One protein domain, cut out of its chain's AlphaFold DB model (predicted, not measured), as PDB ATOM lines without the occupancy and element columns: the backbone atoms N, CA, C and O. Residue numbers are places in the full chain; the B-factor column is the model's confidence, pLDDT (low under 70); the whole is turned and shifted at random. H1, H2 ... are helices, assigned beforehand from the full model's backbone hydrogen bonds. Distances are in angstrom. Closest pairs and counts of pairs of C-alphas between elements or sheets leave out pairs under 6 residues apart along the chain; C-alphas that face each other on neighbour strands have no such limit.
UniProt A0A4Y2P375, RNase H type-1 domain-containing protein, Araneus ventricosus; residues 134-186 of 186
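What this domain is: This is residues 134 to 186 of the 186 residues of the protein "RNase H type-1 domain-containing protein" of Araneus ventricosus (UniProt A0A4Y2P375). A long helix, H1, makes one side of a flat, open frame and the shorter helix H3 the other; short H2 lies beside the last residues of H1, on the side toward H3, and the unnamed stretch 163 to 174 winds through the space between H1 and H3. No helix touches another. The printed part has 53 residues, with three named helices in the order H1, H2, H3 and no named strand: all helix. It is loose, with a radius of gyration of the C-alphas of 14.0 A, and spans 37 by 32 by 10 A.

How they stand to each other: Start from H1, residues 134 to 153; its residues 134 to 143 stand free. H2, residues 159 to 162, is close to H1 but not clearly touching; the closest C-alphas, of Asp 152 and Gln 160, are 7.7 A apart. H3, residues 175 to 184, is apart from both. In H1 and H3 every O i to N i+4 pair is within hydrogen-bond range; H2 is too short for one.

Where its parts are: Find C-alpha 134 at (-2.195, -54.097, 58.935); from there H1 runs 28.6 A. H3 runs 14.3 A to C-alpha 184 at (2.860, -34.068, 29.242).

The domain as a whole: The printed part has no cut. H1 to H2 is a tight link, H2 to H3 a long one. Only residue 186 has pLDDT under 70.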
ATOM      1  N   ASP A 134      -1.403 -55.204  58.402       89.94
ATOM      2  CA  ASP A 134      -2.195 -54.097  58.935       89.94
ATOM      3  C   ASP A 134      -1.286 -53.021  59.515       89.94
ATOM      4  O   ASP A 134      -1.455 -51.843  59.199       89.94
ATOM      5  N   VAL A 135      -0.225 -53.424  60.222       91.12
ATOM      6  CA  VAL A 135       0.853 -52.512  60.637       91.12
ATOM      7  C   VAL A 135       1.481 -51.839  59.415       91.12
ATOM      8  O   VAL A 135       1.623 -50.616  59.376       91.12
ATOM      9  N   LYS A 136       1.797 -52.607  58.367       92.19
ATOM     10  CA  LYS A 136       2.368 -52.073  57.122       92.19
ATOM     11  C   LYS A 136       1.438 -51.060  56.449       92.19
ATOM     12  O   LYS A 136       1.905 -50.005  56.014       92.19
ATOM     13  N   LYS A 137       0.136 -51.354  56.362       94.00
ATOM     14  CA  LYS A 137      -0.876 -50.427  55.826       94.00
ATOM     15  C   LYS A 137      -0.972 -49.163  56.676       94.00
ATOM     16  O   LYS A 137      -0.986 -48.070  56.117       94.00
ATOM     17  N   TYR A 138      -0.989 -49.300  58.000       94.06
ATOM     18  CA  TYR A 138      -1.080 -48.182  58.936       94.06
ATOM     19  C   TYR A 138       0.126 -47.243  58.828       94.06
ATOM     20  O   TYR A 138      -0.040 -46.039  58.636       94.06
ATOM     21  N   VAL A 139       1.344 -47.789  58.837       95.31
ATOM     22  CA  VAL A 139       2.576 -47.003  58.663       95.31
ATOM     23  C   VAL A 139       2.590 -46.302  57.304       95.31
ATOM     24  O   VAL A 139       2.895 -45.110  57.226       95.31
ATOM     25  N   LYS A 140       2.203 -47.006  56.231       94.06
ATOM     26  CA  LYS A 140       2.089 -46.409  54.892       94.06
ATOM     27  C   LYS A 140       1.075 -45.263  54.874       94.06
ATOM     28  O   LYS A 140       1.354 -44.237  54.266       94.06
ATOM     29  N   SER A 141      -0.057 -45.420  55.559       94.50
ATOM     30  CA  SER A 141      -1.089 -44.387  55.686       94.50
ATOM     31  C   SER A 141      -0.566 -43.142  56.407       94.50
ATOM     32  O   SER A 141      -0.720 -42.033  55.898       94.50
ATOM     33  N   ILE A 142       0.135 -43.299  57.537       95.56
ATOM     34  CA  ILE A 142       0.747 -42.165  58.252       95.56
ATOM     35  C   ILE A 142       1.749 -41.434  57.359       95.56
ATOM     36  O   ILE A 142       1.730 -40.203  57.284       95.56
ATOM     37  N   LEU A 143       2.631 -42.180  56.689       95.69
ATOM     38  CA  LEU A 143       3.638 -41.595  55.810       95.69
ATOM     39  C   LEU A 143       2.984 -40.834  54.653       95.69
ATOM     40  O   LEU A 143       3.369 -39.700  54.377       95.69
ATOM     41  N   HIS A 144       1.969 -41.431  54.024       94.25
ATOM     42  CA  HIS A 144       1.227 -40.809  52.933       94.25
ATOM     43  C   HIS A 144       0.525 -39.528  53.389       94.25
ATOM     44  O   HIS A 144       0.665 -38.500  52.738       94.25
ATOM     45  N   SER A 145      -0.141 -39.547  54.546       93.88
ATOM     46  CA  SER A 145      -0.810 -38.370  55.116       93.88
ATOM     47  C   SER A 145       0.166 -37.233  55.425       93.88
ATOM     48  O   SER A 145      -0.103 -36.079  55.098       93.88
ATOM     49  N   LYS A 146       1.331 -37.541  56.010       95.25
ATOM     50  CA  LYS A 146       2.374 -36.531  56.259       95.25
ATOM     51  C   LYS A 146       2.910 -35.944  54.960       95.25
ATOM     52  O   LYS A 146       3.117 -34.736  54.877       95.25
ATOM     53  N   TRP A 147       3.132 -36.789  53.959       93.38
ATOM     54  CA  TRP A 147       3.616 -36.328  52.670       93.38
ATOM     55  C   TRP A 147       2.567 -35.461  51.970       93.38
ATOM     56  O   TRP A 147       2.911 -34.389  51.477       93.38
ATOM     57  N   GLN A 148       1.293 -35.861  52.009       93.69
ATOM     58  CA  GLN A 148       0.170 -35.101  51.459       93.69
ATOM     59  C   GLN A 148       0.078 -33.716  52.099       93.69
ATOM     60  O   GLN A 148       0.052 -32.723  51.383       93.69
ATOM     61  N   ALA A 149       0.173 -33.626  53.428       91.88
ATOM     62  CA  ALA A 149       0.182 -32.344  54.128       91.88
ATOM     63  C   ALA A 149       1.360 -31.439  53.707       91.88
ATOM     64  O   ALA A 149       1.195 -30.232  53.536       91.88
ATOM     65  N   GLN A 150       2.555 -32.011  53.512       91.56
ATOM     66  CA  GLN A 150       3.712 -31.257  53.014       91.56
ATOM     67  C   GLN A 150       3.535 -30.799  51.566       91.56
ATOM     68  O   GLN A 150       3.977 -29.707  51.205       91.56
ATOM     69  N   TRP A 151       2.919 -31.636  50.736       90.31
ATOM     70  CA  TRP A 151       2.586 -31.295  49.365       90.31
ATOM     71  C   TRP A 151       1.603 -30.129  49.367       90.31
ATOM     72  O   TRP A 151       1.950 -29.081  48.823       90.31
ATOM     73  N   ASP A 152       0.469 -30.246  50.057       87.69
ATOM     74  CA  ASP A 152      -0.591 -29.230  50.128       87.69
ATOM     75  C   ASP A 152      -0.078 -27.856  50.590       87.69
ATOM     76  O   ASP A 152      -0.516 -26.821  50.087       87.69
ATOM     77  N   LEU A 153       0.904 -27.833  51.496       87.56
ATOM     78  CA  LEU A 153       1.533 -26.595  51.962       87.56
ATOM     79  C   LEU A 153       2.347 -25.883  50.864       87.56
ATOM     80  O   LEU A 153       2.540 -24.666  50.913       87.56
ATOM     81  N   LYS A 154       2.826 -26.611  49.851       80.81
ATOM     82  CA  LYS A 154       3.664 -26.088  48.763       80.81
ATOM     83  C   LYS A 154       2.814 -25.457  47.652       80.81
ATOM     84  O   LYS A 154       2.785 -25.922  46.513       80.81
ATOM     85  N   ASN A 155       2.163 -24.350  47.992       70.19
ATOM     86  CA  ASN A 155       1.254 -23.558  47.151       70.19
ATOM     87  C   ASN A 155       1.907 -22.842  45.946       70.19
ATOM     88  O   ASN A 155       1.201 -22.306  45.096       70.19
ATOM     89  N   THR A 156       3.236 -22.842  45.833       77.69
ATOM     90  CA  THR A 156       3.965 -22.217  44.713       77.69
ATOM     91  C   THR A 156       4.204 -23.151  43.527       77.69
ATOM     92  O   THR A 156       4.710 -22.722  42.489       77.69
ATOM     93  N   ASN A 157       3.870 -24.438  43.648       74.62
ATOM     94  CA  ASN A 157       4.166 -25.418  42.612       74.62
ATOM     95  C   ASN A 157       3.030 -25.514  41.581       74.62
ATOM     96  O   ASN A 157       1.918 -25.901  41.916       74.62
ATOM     97  N   LYS A 158       3.320 -25.250  40.300       79.81
ATOM     98  CA  LYS A 158       2.355 -25.424  39.194       79.81
ATOM     99  C   LYS A 158       1.847 -26.865  39.065       79.81
ATOM    100  O   LYS A 158       0.735 -27.070  38.601       79.81
ATOM    101  N   LEU A 159       2.616 -27.859  39.513       80.00
ATOM    102  CA  LEU A 159       2.195 -29.262  39.523       80.00
ATOM    103  C   LEU A 159       1.065 -29.533  40.521       80.00
ATOM    104  O   LEU A 159       0.353 -30.514  40.338       80.00
ATOM    105  N   GLN A 160       0.853 -28.679  41.528       79.00
ATOM    106  CA  GLN A 160      -0.258 -28.843  42.472       79.00
ATOM    107  C   GLN A 160      -1.629 -28.731  41.813       79.00
ATOM    108  O   GLN A 160      -2.555 -29.465  42.154       79.00
ATOM    109  N   SER A 161      -1.772 -27.825  40.844       78.44
ATOM    110  CA  SER A 161      -3.047 -27.646  40.146       78.44
ATOM    111  C   SER A 161      -3.413 -28.877  39.314       78.44
ATOM    112  O   SER A 161      -4.594 -29.192  39.174       78.44
ATOM    113  N   ILE A 162      -2.400 -29.593  38.818       80.75
ATOM    114  CA  ILE A 162      -2.539 -30.801  38.003       80.75
ATOM    115  C   ILE A 162      -2.668 -32.042  38.899       80.75
ATOM    116  O   ILE A 162      -3.467 -32.935  38.614       80.75
ATOM    117  N   LYS A 163      -1.901 -32.110  39.993       82.44
ATOM    118  CA  LYS A 163      -1.789 -33.263  40.890       82.44
ATOM    119  C   LYS A 163      -2.016 -32.849  42.341       82.44
ATOM    120  O   LYS A 163      -1.066 -32.594  43.071       82.44
ATOM    121  N   ARG A 164      -3.277 -32.851  42.774       81.50
ATOM    122  CA  ARG A 164      -3.614 -32.560  44.176       81.50
ATOM    123  C   ARG A 164      -3.244 -33.701  45.122       81.50
ATOM    124  O   ARG A 164      -2.779 -33.439  46.216       81.50
ATOM    125  N   LEU A 165      -3.417 -34.956  44.700       85.75
ATOM    126  CA  LEU A 165      -3.127 -36.137  45.523       85.75
ATOM    127  C   LEU A 165      -1.789 -36.779  45.139       85.75
ATOM    128  O   LEU A 165      -1.486 -36.928  43.950       85.75
ATOM    129  N   ILE A 166      -1.009 -37.202  46.137       85.50
ATOM    130  CA  ILE A 166       0.309 -37.842  45.951       85.50
ATOM    131  C   ILE A 166       0.207 -39.276  45.402       85.50
ATOM    132  O   ILE A 166       1.206 -39.845  44.961       85.50
ATOM    133  N   ASP A 167      -1.000 -39.832  45.314       85.25
ATOM    134  CA  ASP A 167      -1.246 -41.166  44.772       85.25
ATOM    135  C   ASP A 167      -0.664 -41.379  43.368       85.25
ATOM    136  O   ASP A 167      -0.441 -40.446  42.591       85.25
ATOM    137  N   CYS A 168      -0.439 -42.641  43.001       83.50
ATOM    138  CA  CYS A 168      -0.035 -42.984  41.643       83.50
ATOM    139  C   CYS A 168      -1.058 -42.452  40.632       83.50
ATOM    140  O   CYS A 168      -2.267 -42.492  40.856       83.50
ATOM    141  N   TRP A 169      -0.570 -41.951  39.497       82.06
ATOM    142  CA  TRP A 169      -1.471 -41.589  38.413       82.06
ATOM    143  C   TRP A 169      -2.225 -42.831  37.929       82.06
ATOM    144  O   TRP A 169      -1.607 -43.894  37.830       82.06
ATOM    145  N   PRO A 170      -3.523 -42.712  37.600       83.19
ATOM    146  CA  PRO A 170      -4.248 -43.817  36.998       83.19
ATOM    147  C   PRO A 170      -3.560 -44.184  35.685       83.19
ATOM    148  O   PRO A 170      -3.287 -43.304  34.859       83.19
ATOM    149  N   SER A 171      -3.251 -45.469  35.528       85.44
ATOM    150  CA  SER A 171      -2.687 -45.995  34.294       85.44
ATOM    151  C   SER A 171      -3.783 -46.107  33.246       85.44
ATOM    152  O   SER A 171      -4.909 -46.529  33.528       85.44
ATOM    153  N   LEU A 172      -3.458 -45.724  32.015       85.81
ATOM    154  CA  LEU A 172      -4.356 -45.959  30.893       85.81
ATOM    155  C   LEU A 172      -4.125 -47.365  30.321       85.81
ATOM    156  O   LEU A 172      -2.981 -47.811  30.228       85.81
ATOM    157  N   PRO A 173      -5.185 -48.059  29.867       87.31
ATOM    158  CA  PRO A 173      -5.066 -49.408  29.303       87.31
ATOM    159  C   PRO A 173      -4.204 -49.445  28.029       87.31
ATOM    160  O   PRO A 173      -3.681 -50.489  27.650       87.31
ATOM    161  N   ILE A 174      -4.014 -48.295  27.373       94.12
ATOM    162  CA  ILE A 174      -3.194 -48.154  26.171       94.12
ATOM    163  C   ILE A 174      -1.830 -47.566  26.546       94.12
ATOM    164  O   ILE A 174      -1.697 -46.361  26.772       94.12
ATOM    165  N   ARG A 175      -0.782 -48.397  26.491       91.94
ATOM    166  CA  ARG A 175       0.603 -48.012  26.831       91.94
ATOM    167  C   ARG A 175       1.109 -46.773  26.085       91.94
ATOM    168  O   ARG A 175       1.807 -45.945  26.669       91.94
ATOM    169  N   LYS A 176       0.782 -46.634  24.792       92.56
ATOM    170  CA  LYS A 176       1.193 -45.466  23.989       92.56
ATOM    171  C   LYS A 176       0.609 -44.169  24.555       92.56
ATOM    172  O   LYS A 176       1.335 -43.189  24.684       92.56
ATOM    173  N   LEU A 177      -0.669 -44.186  24.931       90.12
ATOM    174  CA  LEU A 177      -1.362 -43.026  25.483       90.12
ATOM    175  C   LEU A 177      -0.848 -42.688  26.887       90.12
ATOM    176  O   LEU A 177      -0.578 -41.526  27.172       90.12
ATOM    177  N   ASP A 178      -0.620 -43.706  27.716       89.12
ATOM    178  CA  ASP A 178      -0.044 -43.546  29.054       89.12
ATOM    179  C   ASP A 178       1.361 -42.917  29.008       89.12
ATOM    180  O   ASP A 178       1.689 -42.014  29.781       89.12
ATOM    181  N   THR A 179       2.170 -43.317  28.019       89.44
ATOM    182  CA  THR A 179       3.507 -42.750  27.781       89.44
ATOM    183  C   THR A 179       3.431 -41.276  27.384       89.44
ATOM    184  O   THR A 179       4.186 -40.458  27.912       89.44
ATOM    185  N   VAL A 180       2.528 -40.919  26.463       90.75
ATOM    186  CA  VAL A 180       2.333 -39.523  26.034       90.75
ATOM    187  C   VAL A 180       1.851 -38.671  27.206       90.75
ATOM    188  O   VAL A 180       2.443 -37.635  27.490       90.75
ATOM    189  N   LEU A 181       0.844 -39.137  27.946       87.19
ATOM    190  CA  LEU A 181       0.290 -38.419  29.091       87.19
ATOM    191  C   LEU A 181       1.320 -38.231  30.212       87.19
ATOM    192  O   LEU A 181       1.383 -37.165  30.815       87.19
ATOM    193  N   THR A 182       2.164 -39.231  30.468       86.00
ATOM    194  CA  THR A 182       3.250 -39.124  31.455       86.00
ATOM    195  C   THR A 182       4.278 -38.065  31.058       86.00
ATOM    196  O   THR A 182       4.742 -37.331  31.923       86.00
ATOM    197  N   ARG A 183       4.588 -37.922  29.762       86.50
ATOM    198  CA  ARG A 183       5.496 -36.873  29.265       86.50
ATOM    199  C   ARG A 183       4.889 -35.473  29.341       86.50
ATOM    200  O   ARG A 183       5.624 -34.526  29.566       86.50
ATOM    201  N   LEU A 184       3.573 -35.349  29.165       83.38
ATOM    202  CA  LEU A 184       2.860 -34.068  29.242       83.38
ATOM    203  C   LEU A 184       2.659 -33.556  30.679       83.38
ATOM    204  O   LEU A 184       2.312 -32.397  30.868       83.38
ATOM    205  N   ARG A 185       2.822 -34.417  31.691       78.00
ATOM    206  CA  ARG A 185       2.634 -34.080  33.114       78.00
ATOM    207  C   ARG A 185       3.857 -33.403  33.763       78.00
ATOM    208  O   ARG A 185       3.764 -33.069  34.942       78.00
ATOM    209  N   ILE A 186       4.971 -33.254  33.040       63.59
ATOM    210  CA  ILE A 186       6.253 -32.677  33.499       63.59
ATOM    211  C   ILE A 186       6.387 -31.263  32.935       63.59
ATOM    212  O   ILE A 186       6.782 -30.367  33.712       63.59
TER     213      ILE A 186